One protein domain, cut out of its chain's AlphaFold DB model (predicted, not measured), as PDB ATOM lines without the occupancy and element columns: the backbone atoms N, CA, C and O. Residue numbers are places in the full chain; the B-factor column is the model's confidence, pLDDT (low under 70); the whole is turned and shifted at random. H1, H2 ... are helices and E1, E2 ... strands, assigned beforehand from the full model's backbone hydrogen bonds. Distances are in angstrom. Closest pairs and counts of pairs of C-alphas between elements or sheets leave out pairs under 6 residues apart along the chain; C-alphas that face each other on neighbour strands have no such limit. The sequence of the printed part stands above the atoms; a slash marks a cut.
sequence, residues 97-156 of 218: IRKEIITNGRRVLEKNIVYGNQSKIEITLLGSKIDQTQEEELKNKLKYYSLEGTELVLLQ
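AT A GLANCE: This is residues 97 to 156 of the 218 residues of an uncharacterized protein of Leptospira ellinghausenii (UniProt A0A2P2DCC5). A twisted three-stranded sheet has helix H1 over edge strand E1, while the longer helix H2 only grazes it by the other edge, E3. The 60 printed residues include, in order, H1, E1, E2, H2, E3; the mixed sheet runs E1, E2, E3. The class is mixed, helices and strands; the whole is compact, radius of gyration of the C-alphas 11.1 A, spans 31 by 21 by 19 A.

IN THESE COORDINATES: E1, residues 107 to 114, spans 20.1 A and bends by 60 degrees at residue 110. E2 is 120 to 126, 19.6 A; E3 is 151 to 155, 12.8 A, ending at C-alpha 155 (191.436, 207.943, 250.575). H1, 97 to 104, 10.5 A, begins at C-alpha 97 (186.713, 217.513, 242.036); H2, 132 to 145, is 20.7 A.

HOW THE PARTS SIT: E1 and E2 form an antiparallel hairpin: N 112 and O 122, 2.8 A. E2, H2, E3 form a right-handed strand-helix-strand unit, two parallel neighbour strands with a helix between: N 155 and O 123, 2.8 A. H1's height over the sheet is 9.3 A. H1 and H2 are close but not clearly touching, C-alphas of Glu 100 and Leu 138 closest, 7.5 A. O i to N i+4 pairs within hydrogen-bond range: H1 1 of 4, with 1 of 5 to N i+3; H2 7 of 10.

THE WHOLE: The farthest C-alphas, Gly 105 and Asn 117, are 32.4 A apart. The printed part has no cut; the links are tight. Residues 103 and 105 have pLDDT under 70.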
ATOM      1  N   ILE A  97     187.318 218.018 240.797       87.56
ATOM      2  CA  ILE A  97     186.713 217.513 242.036       87.56
ATOM      3  C   ILE A  97     185.210 217.822 242.078       87.56
ATOM      4  O   ILE A  97     184.399 216.958 242.416       87.56
ATOM      5  N   ARG A  98     184.802 219.039 241.703       85.50
ATOM      6  CA  ARG A  98     183.375 219.388 241.666       85.50
ATOM      7  C   ARG A  98     182.591 218.577 240.644       85.50
ATOM      8  O   ARG A  98     181.521 218.085 240.985       85.50
ATOM      9  N   LYS A  99     183.092 218.457 239.414       86.12
ATOM     10  CA  LYS A  99     182.338 217.846 238.309       86.12
ATOM     11  C   LYS A  99     182.299 216.325 238.367       86.12
ATOM     12  O   LYS A  99     181.243 215.753 238.115       86.12
ATOM     13  N   GLU A 100     183.410 215.682 238.708       84.31
ATOM     14  CA  GLU A 100     183.529 214.221 238.625       84.31
ATOM     15  C   GLU A 100     183.307 213.523 239.972       84.31
ATOM     16  O   GLU A 100     182.784 212.410 240.021       84.31
ATOM     17  N   ILE A 101     183.696 214.157 241.082       80.38
ATOM     18  CA  ILE A 101     183.661 213.513 242.400       80.38
ATOM     19  C   ILE A 101     182.370 213.868 243.139       80.38
ATOM     20  O   ILE A 101     181.633 212.964 243.528       80.38
ATOM     21  N   ILE A 102     182.064 215.161 243.292       75.75
ATOM     22  CA  ILE A 102     180.904 215.608 244.085       75.75
ATOM     23  C   ILE A 102     179.569 215.202 243.431       75.75
ATOM     24  O   ILE A 102     178.643 214.786 244.128       75.75
ATOM     25  N   THR A 103     179.477 215.244 242.100       68.38
ATOM     26  CA  THR A 103     178.262 214.882 241.341       68.38
ATOM     27  C   THR A 103     177.808 213.434 241.556       68.38
ATOM     28  O   THR A 103     176.622 213.141 241.452       68.38
ATOM     29  N   ASN A 104     178.717 212.526 241.921       70.56
ATOM     30  CA  ASN A 104     178.431 211.094 242.062       70.56
ATOM     31  C   ASN A 104     177.940 210.693 243.468       70.56
ATOM     32  O   ASN A 104     178.150 209.561 243.906       70.56
ATOM     33  N   GLY A 105     177.327 211.627 244.205       68.00
ATOM     34  CA  GLY A 105     176.843 211.385 245.570       68.00
ATOM     35  C   GLY A 105     177.968 211.167 246.588       68.00
ATOM     36  O   GLY A 105     177.740 210.588 247.648       68.00
ATOM     37  N   ARG A 106     179.190 211.610 246.267       77.25
ATOM     38  CA  ARG A 106     180.360 211.539 247.150       77.25
ATOM     39  C   ARG A 106     180.641 212.919 247.721       77.25
ATOM     40  O   ARG A 106     180.500 213.928 247.032       77.25
ATOM     41  N   ARG A 107     181.062 212.983 248.979       73.88
ATOM     42  CA  ARG A 107     181.472 214.235 249.624       73.88
ATOM     43  C   ARG A 107     182.964 214.224 249.894       73.88
ATOM     44  O   ARG A 107     183.524 213.212 250.299       73.88
ATOM     45  N   VAL A 108     183.596 215.368 249.660       80.38
ATOM     46  CA  VAL A 108     185.016 215.585 249.939       80.38
ATOM     47  C   VAL A 108     185.140 216.104 251.363       80.38
ATOM     48  O   VAL A 108     184.593 217.162 251.670       80.38
ATOM     49  N   LEU A 109     185.831 215.358 252.221       74.25
ATOM     50  CA  LEU A 109     186.135 215.780 253.590       74.25
ATOM     51  C   LEU A 109     187.382 216.649 253.636       74.25
ATOM     52  O   LEU A 109     187.389 217.720 254.234       74.25
ATOM     53  N   GLU A 110     188.429 216.176 252.974       78.25
ATOM     54  CA  GLU A 110     189.721 216.831 252.941       78.25
ATOM     55  C   GLU A 110     190.309 216.708 251.543       78.25
ATOM     56  O   GLU A 110     190.081 215.727 250.831       78.25
ATOM     57  N   LYS A 111     191.034 217.743 251.136       85.19
ATOM     58  CA  LYS A 111     191.737 217.786 249.861       85.19
ATOM     59  C   LYS A 111     193.106 218.403 250.078       85.19
ATOM     60  O   LYS A 111     193.220 219.490 250.648       85.19
ATOM     61  N   ASN A 112     194.130 217.733 249.581       84.56
ATOM     62  CA  ASN A 112     195.488 218.234 249.545       84.56
ATOM     63  C   ASN A 112     195.945 218.280 248.084       84.56
ATOM     64  O   ASN A 112     196.022 217.258 247.409       84.56
ATOM     65  N   ILE A 113     196.180 219.491 247.571       86.94
ATOM     66  CA  ILE A 113     196.573 219.714 246.177       86.94
ATOM     67  C   ILE A 113     197.977 220.316 246.171       86.94
ATOM     68  O   ILE A 113     198.162 221.500 246.490       86.94
ATOM     69  N   VAL A 114     198.955 219.503 245.776       85.56
ATOM     70  CA  VAL A 114     200.372 219.866 245.690       85.56
ATOM     71  C   VAL A 114     200.766 220.036 244.228       85.56
ATOM     72  O   VAL A 114     200.582 219.139 243.409       85.56
ATOM     73  N   TYR A 115     201.334 221.198 243.906       83.81
ATOM     74  CA  TYR A 115     201.864 221.518 242.581       83.81
ATOM     75  C   TYR A 115     203.387 221.674 242.660       83.81
ATOM     76  O   TYR A 115     203.872 222.535 243.397       83.81
ATOM     77  N   GLY A 116     204.135 220.849 241.921       79.88
ATOM     78  CA  GLY A 116     205.601 220.793 241.964       79.88
ATOM     79  C   GLY A 116     206.185 219.840 240.915       79.88
ATOM     80  O   GLY A 116     205.543 219.585 239.897       79.88
ATOM     81  N   ASN A 117     207.387 219.298 241.163       75.75
ATOM     82  CA  ASN A 117     208.029 218.318 240.266       75.75
ATOM     83  C   ASN A 117     207.164 217.069 240.044       75.75
ATOM     84  O   ASN A 117     207.112 216.547 238.936       75.75
ATOM     85  N   GLN A 118     206.477 216.616 241.093       80.81
ATOM     86  CA  GLN A 118     205.413 215.623 241.023       80.81
ATOM     87  C   GLN A 118     204.155 216.290 241.560       80.81
ATOM     88  O   GLN A 118     204.083 216.645 242.736       80.81
ATOM     89  N   SER A 119     203.200 216.554 240.670       86.44
ATOM     90  CA  SER A 119     201.920 217.122 241.081       86.44
ATOM     91  C   SER A 119     201.073 216.011 241.689       86.44
ATOM     92  O   SER A 119     200.976 214.928 241.112       86.44
ATOM     93  N   LYS A 120     200.472 216.270 242.849       88.06
ATOM     94  CA  LYS A 120     199.700 215.278 243.599       88.06
ATOM     95  C   LYS A 120     198.370 215.866 244.046       88.06
ATOM     96  O   LYS A 120     198.318 216.997 244.534       88.06
ATOM     97  N   ILE A 121     197.305 215.098 243.862       88.50
ATOM     98  CA  ILE A 121     195.960 215.409 244.336       88.50
ATOM     99  C   ILE A 121     195.548 214.278 245.273       88.50
ATOM    100  O   ILE A 121     195.238 213.174 244.829       88.50
ATOM    101  N   GLU A 122     195.559 214.557 246.572       87.06
ATOM    102  CA  GLU A 122     195.061 213.645 247.597       87.06
ATOM    103  C   GLU A 122     193.680 214.105 248.041       87.06
ATOM    104  O   GLU A 122     193.469 215.285 248.341       87.06
ATOM    105  N   ILE A 123     192.722 213.186 248.055       87.19
ATOM    106  CA  ILE A 123     191.340 213.509 248.391       87.19
ATOM    107  C   ILE A 123     190.797 212.455 249.337       87.19
ATOM    108  O   ILE A 123     190.770 211.270 249.006       87.19
ATOM    109  N   THR A 124     190.299 212.912 250.479       83.81
ATOM    110  CA  THR A 124     189.554 212.091 251.426       83.81
ATOM    111  C   THR A 124     188.068 212.176 251.110       83.81
ATOM    112  O   THR A 124     187.480 213.264 251.123       83.81
ATOM    113  N   LEU A 125     187.448 211.032 250.831       83.19
ATOM    114  CA  LEU A 125     186.076 210.936 250.338       83.19
ATOM    115  C   LEU A 125     185.170 210.152 251.289       83.19
ATOM    116  O   LEU A 125     185.558 209.115 251.815       83.19
ATOM    117  N   LEU A 126     183.925 210.613 251.416       76.00
ATOM    118  CA  LEU A 126     182.806 209.891 252.024       76.00
ATOM    119  C   LEU A 126     181.759 209.535 250.967       76.00
ATOM    120  O   LEU A 126     181.444 210.355 250.101       76.00
ATOM    121  N   GLY A 127     181.166 208.346 251.085       71.50
ATOM    122  CA  GLY A 127     180.048 207.905 250.250       71.50
ATOM    123  C   GLY A 127     180.320 206.578 249.547       71.50
ATOM    124  O   GLY A 127     180.911 205.668 250.123       71.50
ATOM    125  N   SER A 128     179.854 206.459 248.303       71.12
ATOM    126  CA  SER A 128     179.968 205.233 247.511       71.12
ATOM    127  C   SER A 128     181.429 204.822 247.287       71.12
ATOM    128  O   SER A 128     182.269 205.640 246.887       71.12
ATOM    129  N   LYS A 129     181.722 203.533 247.526       75.50
ATOM    130  CA  LYS A 129     183.046 202.948 247.273       75.50
ATOM    131  C   LYS A 129     183.428 203.125 245.803       75.50
ATOM    132  O   LYS A 129     182.582 202.991 244.915       75.50
ATOM    133  N   ILE A 130     184.688 203.464 245.569       80.00
ATOM    134  CA  ILE A 130     185.271 203.580 244.234       80.00
ATOM    135  C   ILE A 130     185.934 202.242 243.924       80.00
ATOM    136  O   ILE A 130     186.806 201.788 244.660       80.00
ATOM    137  N   ASP A 131     185.461 201.593 242.864       82.69
ATOM    138  CA  ASP A 131     186.090 200.391 242.325       82.69
ATOM    139  C   ASP A 131     187.319 200.753 241.471       82.69
ATOM    140  O   ASP A 131     187.424 201.877 240.974       82.69
ATOM    141  N   GLN A 132     188.225 199.798 241.255       82.06
ATOM    142  CA  GLN A 132     189.451 200.003 240.472       82.06
ATOM    143  C   GLN A 132     189.155 200.527 239.058       82.06
ATOM    144  O   GLN A 132     189.852 201.410 238.562       82.06
ATOM    145  N   THR A 133     188.066 200.056 238.447       83.88
ATOM    146  CA  THR A 133     187.592 200.526 237.136       83.88
ATOM    147  C   THR A 133     187.245 202.021 237.139       83.88
ATOM    148  O   THR A 133     187.675 202.771 236.264       83.88
ATOM    149  N   GLN A 134     186.534 202.489 238.167       82.44
ATOM    150  CA  GLN A 134     186.168 203.901 238.319       82.44
ATOM    151  C   GLN A 134     187.377 204.775 238.659       82.44
ATOM    152  O   GLN A 134     187.441 205.934 238.246       82.44
ATOM    153  N   GLU A 135     188.346 204.243 239.404       85.12
ATOM    154  CA  GLU A 135     189.595 204.946 239.687       85.12
ATOM    155  C   GLU A 135     190.402 205.190 238.402       85.12
ATOM    156  O   GLU A 135     190.892 206.302 238.184       85.12
ATOM    157  N   GLU A 136     190.495 204.197 237.514       85.56
ATOM    158  CA  GLU A 136     191.142 204.356 236.208       85.56
ATOM    159  C   GLU A 136     190.404 205.348 235.304       85.56
ATOM    160  O   GLU A 136     191.038 206.181 234.648       85.56
ATOM    161  N   GLU A 137     189.071 205.328 235.295       86.94
ATOM    162  CA  GLU A 137     188.276 206.327 234.574       86.94
ATOM    163  C   GLU A 137     188.543 207.747 235.088       86.94
ATOM    164  O   GLU A 137     188.768 208.663 234.291       86.94
ATOM    165  N   LEU A 138     188.576 207.941 236.408       86.25
ATOM    166  CA  LEU A 138     188.891 209.232 237.026       86.25
ATOM    167  C   LEU A 138     190.313 209.688 236.680       86.25
ATOM    168  O   LEU A 138     190.502 210.853 236.321       86.25
ATOM    169  N   LYS A 139     191.297 208.780 236.710       86.19
ATOM    170  CA  LYS A 139     192.681 209.063 236.291       86.19
ATOM    171  C   LYS A 139     192.759 209.465 234.822       86.19
ATOM    172  O   LYS A 139     193.449 210.425 234.485       86.19
ATOM    173  N   ASN A 140     192.020 208.793 233.942       86.94
ATOM    174  CA  ASN A 140     191.961 209.157 232.527       86.94
ATOM    175  C   ASN A 140     191.303 210.522 232.313       86.94
ATOM    176  O   ASN A 140     191.751 211.297 231.462       86.94
ATOM    177  N   LYS A 141     190.293 210.859 233.121       87.31
ATOM    178  CA  LYS A 141     189.610 212.149 233.039       87.31
ATOM    179  C   LYS A 141     190.486 213.335 233.439       87.31
ATOM    180  O   LYS A 141     190.246 214.426 232.930       87.31
ATOM    181  N   LEU A 142     191.535 213.144 234.246       86.81
ATOM    182  CA  LEU A 142     192.498 214.206 234.593       86.81
ATOM    183  C   LEU A 142     193.109 214.884 233.357       86.81
ATOM    184  O   LEU A 142     193.364 216.091 233.382       86.81
ATOM    185  N   LYS A 143     193.285 214.137 232.257       86.81
ATOM    186  CA  LYS A 143     193.804 214.667 230.986       86.81
ATOM    187  C   LYS A 143     192.929 215.796 230.435       86.81
ATOM    188  O   LYS A 143     193.442 216.838 230.036       86.81
ATOM    189  N   TYR A 144     191.604 215.655 230.516       87.12
ATOM    190  CA  TYR A 144     190.656 216.669 230.033       87.12
ATOM    191  C   TYR A 144     190.688 217.976 230.836       87.12
ATOM    192  O   TYR A 144     190.241 219.008 230.343       87.12
ATOM    193  N   TYR A 145     191.241 217.955 232.051       86.38
ATOM    194  CA  TYR A 145     191.375 219.132 232.915       86.38
ATOM    195  C   TYR A 145     192.791 219.728 232.900       86.38
ATOM    196  O   TYR A 145     193.094 220.596 233.719       86.38
ATOM    197  N   SER A 146     193.657 219.296 231.972       83.94
ATOM    198  CA  SER A 146     195.074 219.695 231.911       83.94
ATOM    199  C   SER A 146     195.864 219.335 233.182       83.94
ATOM    200  O   SER A 146     196.809 220.031 233.551       83.94
ATOM    201  N   LEU A 147     195.478 218.243 233.853       85.06
ATOM    202  CA  LEU A 147     196.125 217.705 235.058       85.06
ATOM    203  C   LEU A 147     196.987 216.472 234.725       85.06
ATOM    204  O   LEU A 147     197.127 215.555 235.533       85.06
ATOM    205  N   GLU A 148     197.546 216.420 233.516       80.38
ATOM    206  CA  GLU A 148     198.343 215.288 233.036       80.38
ATOM    207  C   GLU A 148     199.575 215.035 233.916       80.38
ATOM    208  O   GLU A 148     200.240 215.969 234.362       80.38
ATOM    209  N   GLY A 149     199.874 213.759 234.181       79.19
ATOM    210  CA  GLY A 149     201.004 213.360 235.029       79.19
ATOM    211  C   GLY A 149     200.814 213.638 236.524       79.19
ATOM    212  O   GLY A 149     201.769 213.521 237.287       79.19
ATOM    213  N   THR A 150     199.600 214.004 236.947       86.69
ATOM    214  CA  THR A 150     199.266 214.182 238.363       86.69
ATOM    215  C   THR A 150     198.939 212.839 239.004       86.69
ATOM    216  O   THR A 150     198.126 212.075 238.482       86.69
ATOM    217  N   GLU A 151     199.534 212.563 240.159       86.25
ATOM    218  CA  GLU A 151     199.183 211.404 240.972       86.25
ATOM    219  C   GLU A 151     197.873 211.685 241.725       86.25
ATOM    220  O   GLU A 151     197.788 212.626 242.517       86.25
ATOM    221  N   LEU A 152     196.841 210.882 241.455       87.19
ATOM    222  CA  LEU A 152     195.550 210.946 242.140       87.19
ATOM    223  C   LEU A 152     195.497 209.868 243.220       87.19
ATOM    224  O   LEU A 152     195.520 208.680 242.899       87.19
ATOM    225  N   VAL A 153     195.393 210.292 244.478       85.94
ATOM    226  CA  VAL A 153     195.258 209.407 245.641       85.94
ATOM    227  C   VAL A 153     193.891 209.635 246.270       85.94
ATOM    228  O   VAL A 153     193.583 210.729 246.744       85.94
ATOM    229  N   LEU A 154     193.060 208.595 246.268       85.94
ATOM    230  CA  LEU A 154     191.709 208.629 246.820       85.94
ATOM    231  C   LEU A 154     191.684 207.838 248.128       85.94
ATOM    232  O   LEU A 154     191.806 206.617 248.131       85.94
ATOM    233  N   LEU A 155     191.528 208.540 249.247       83.31
ATOM    234  CA  LEU A 155     191.436 207.943 250.575       83.31
ATOM    235  C   LEU A 155     189.962 207.823 250.964       83.31
ATOM    236  O   LEU A 155     189.285 208.818 251.211       83.31
ATOM    237  N   GLN A 156     189.449 206.595 250.994       73.25
ATOM    238  CA  GLN A 156     188.082 206.301 251.452       73.25
ATOM    239  C   GLN A 156     188.050 205.609 252.818       73.25
ATOM    240  O   GLN A 156     187.003 205.549 253.454       73.25
TER     241      GLN A 156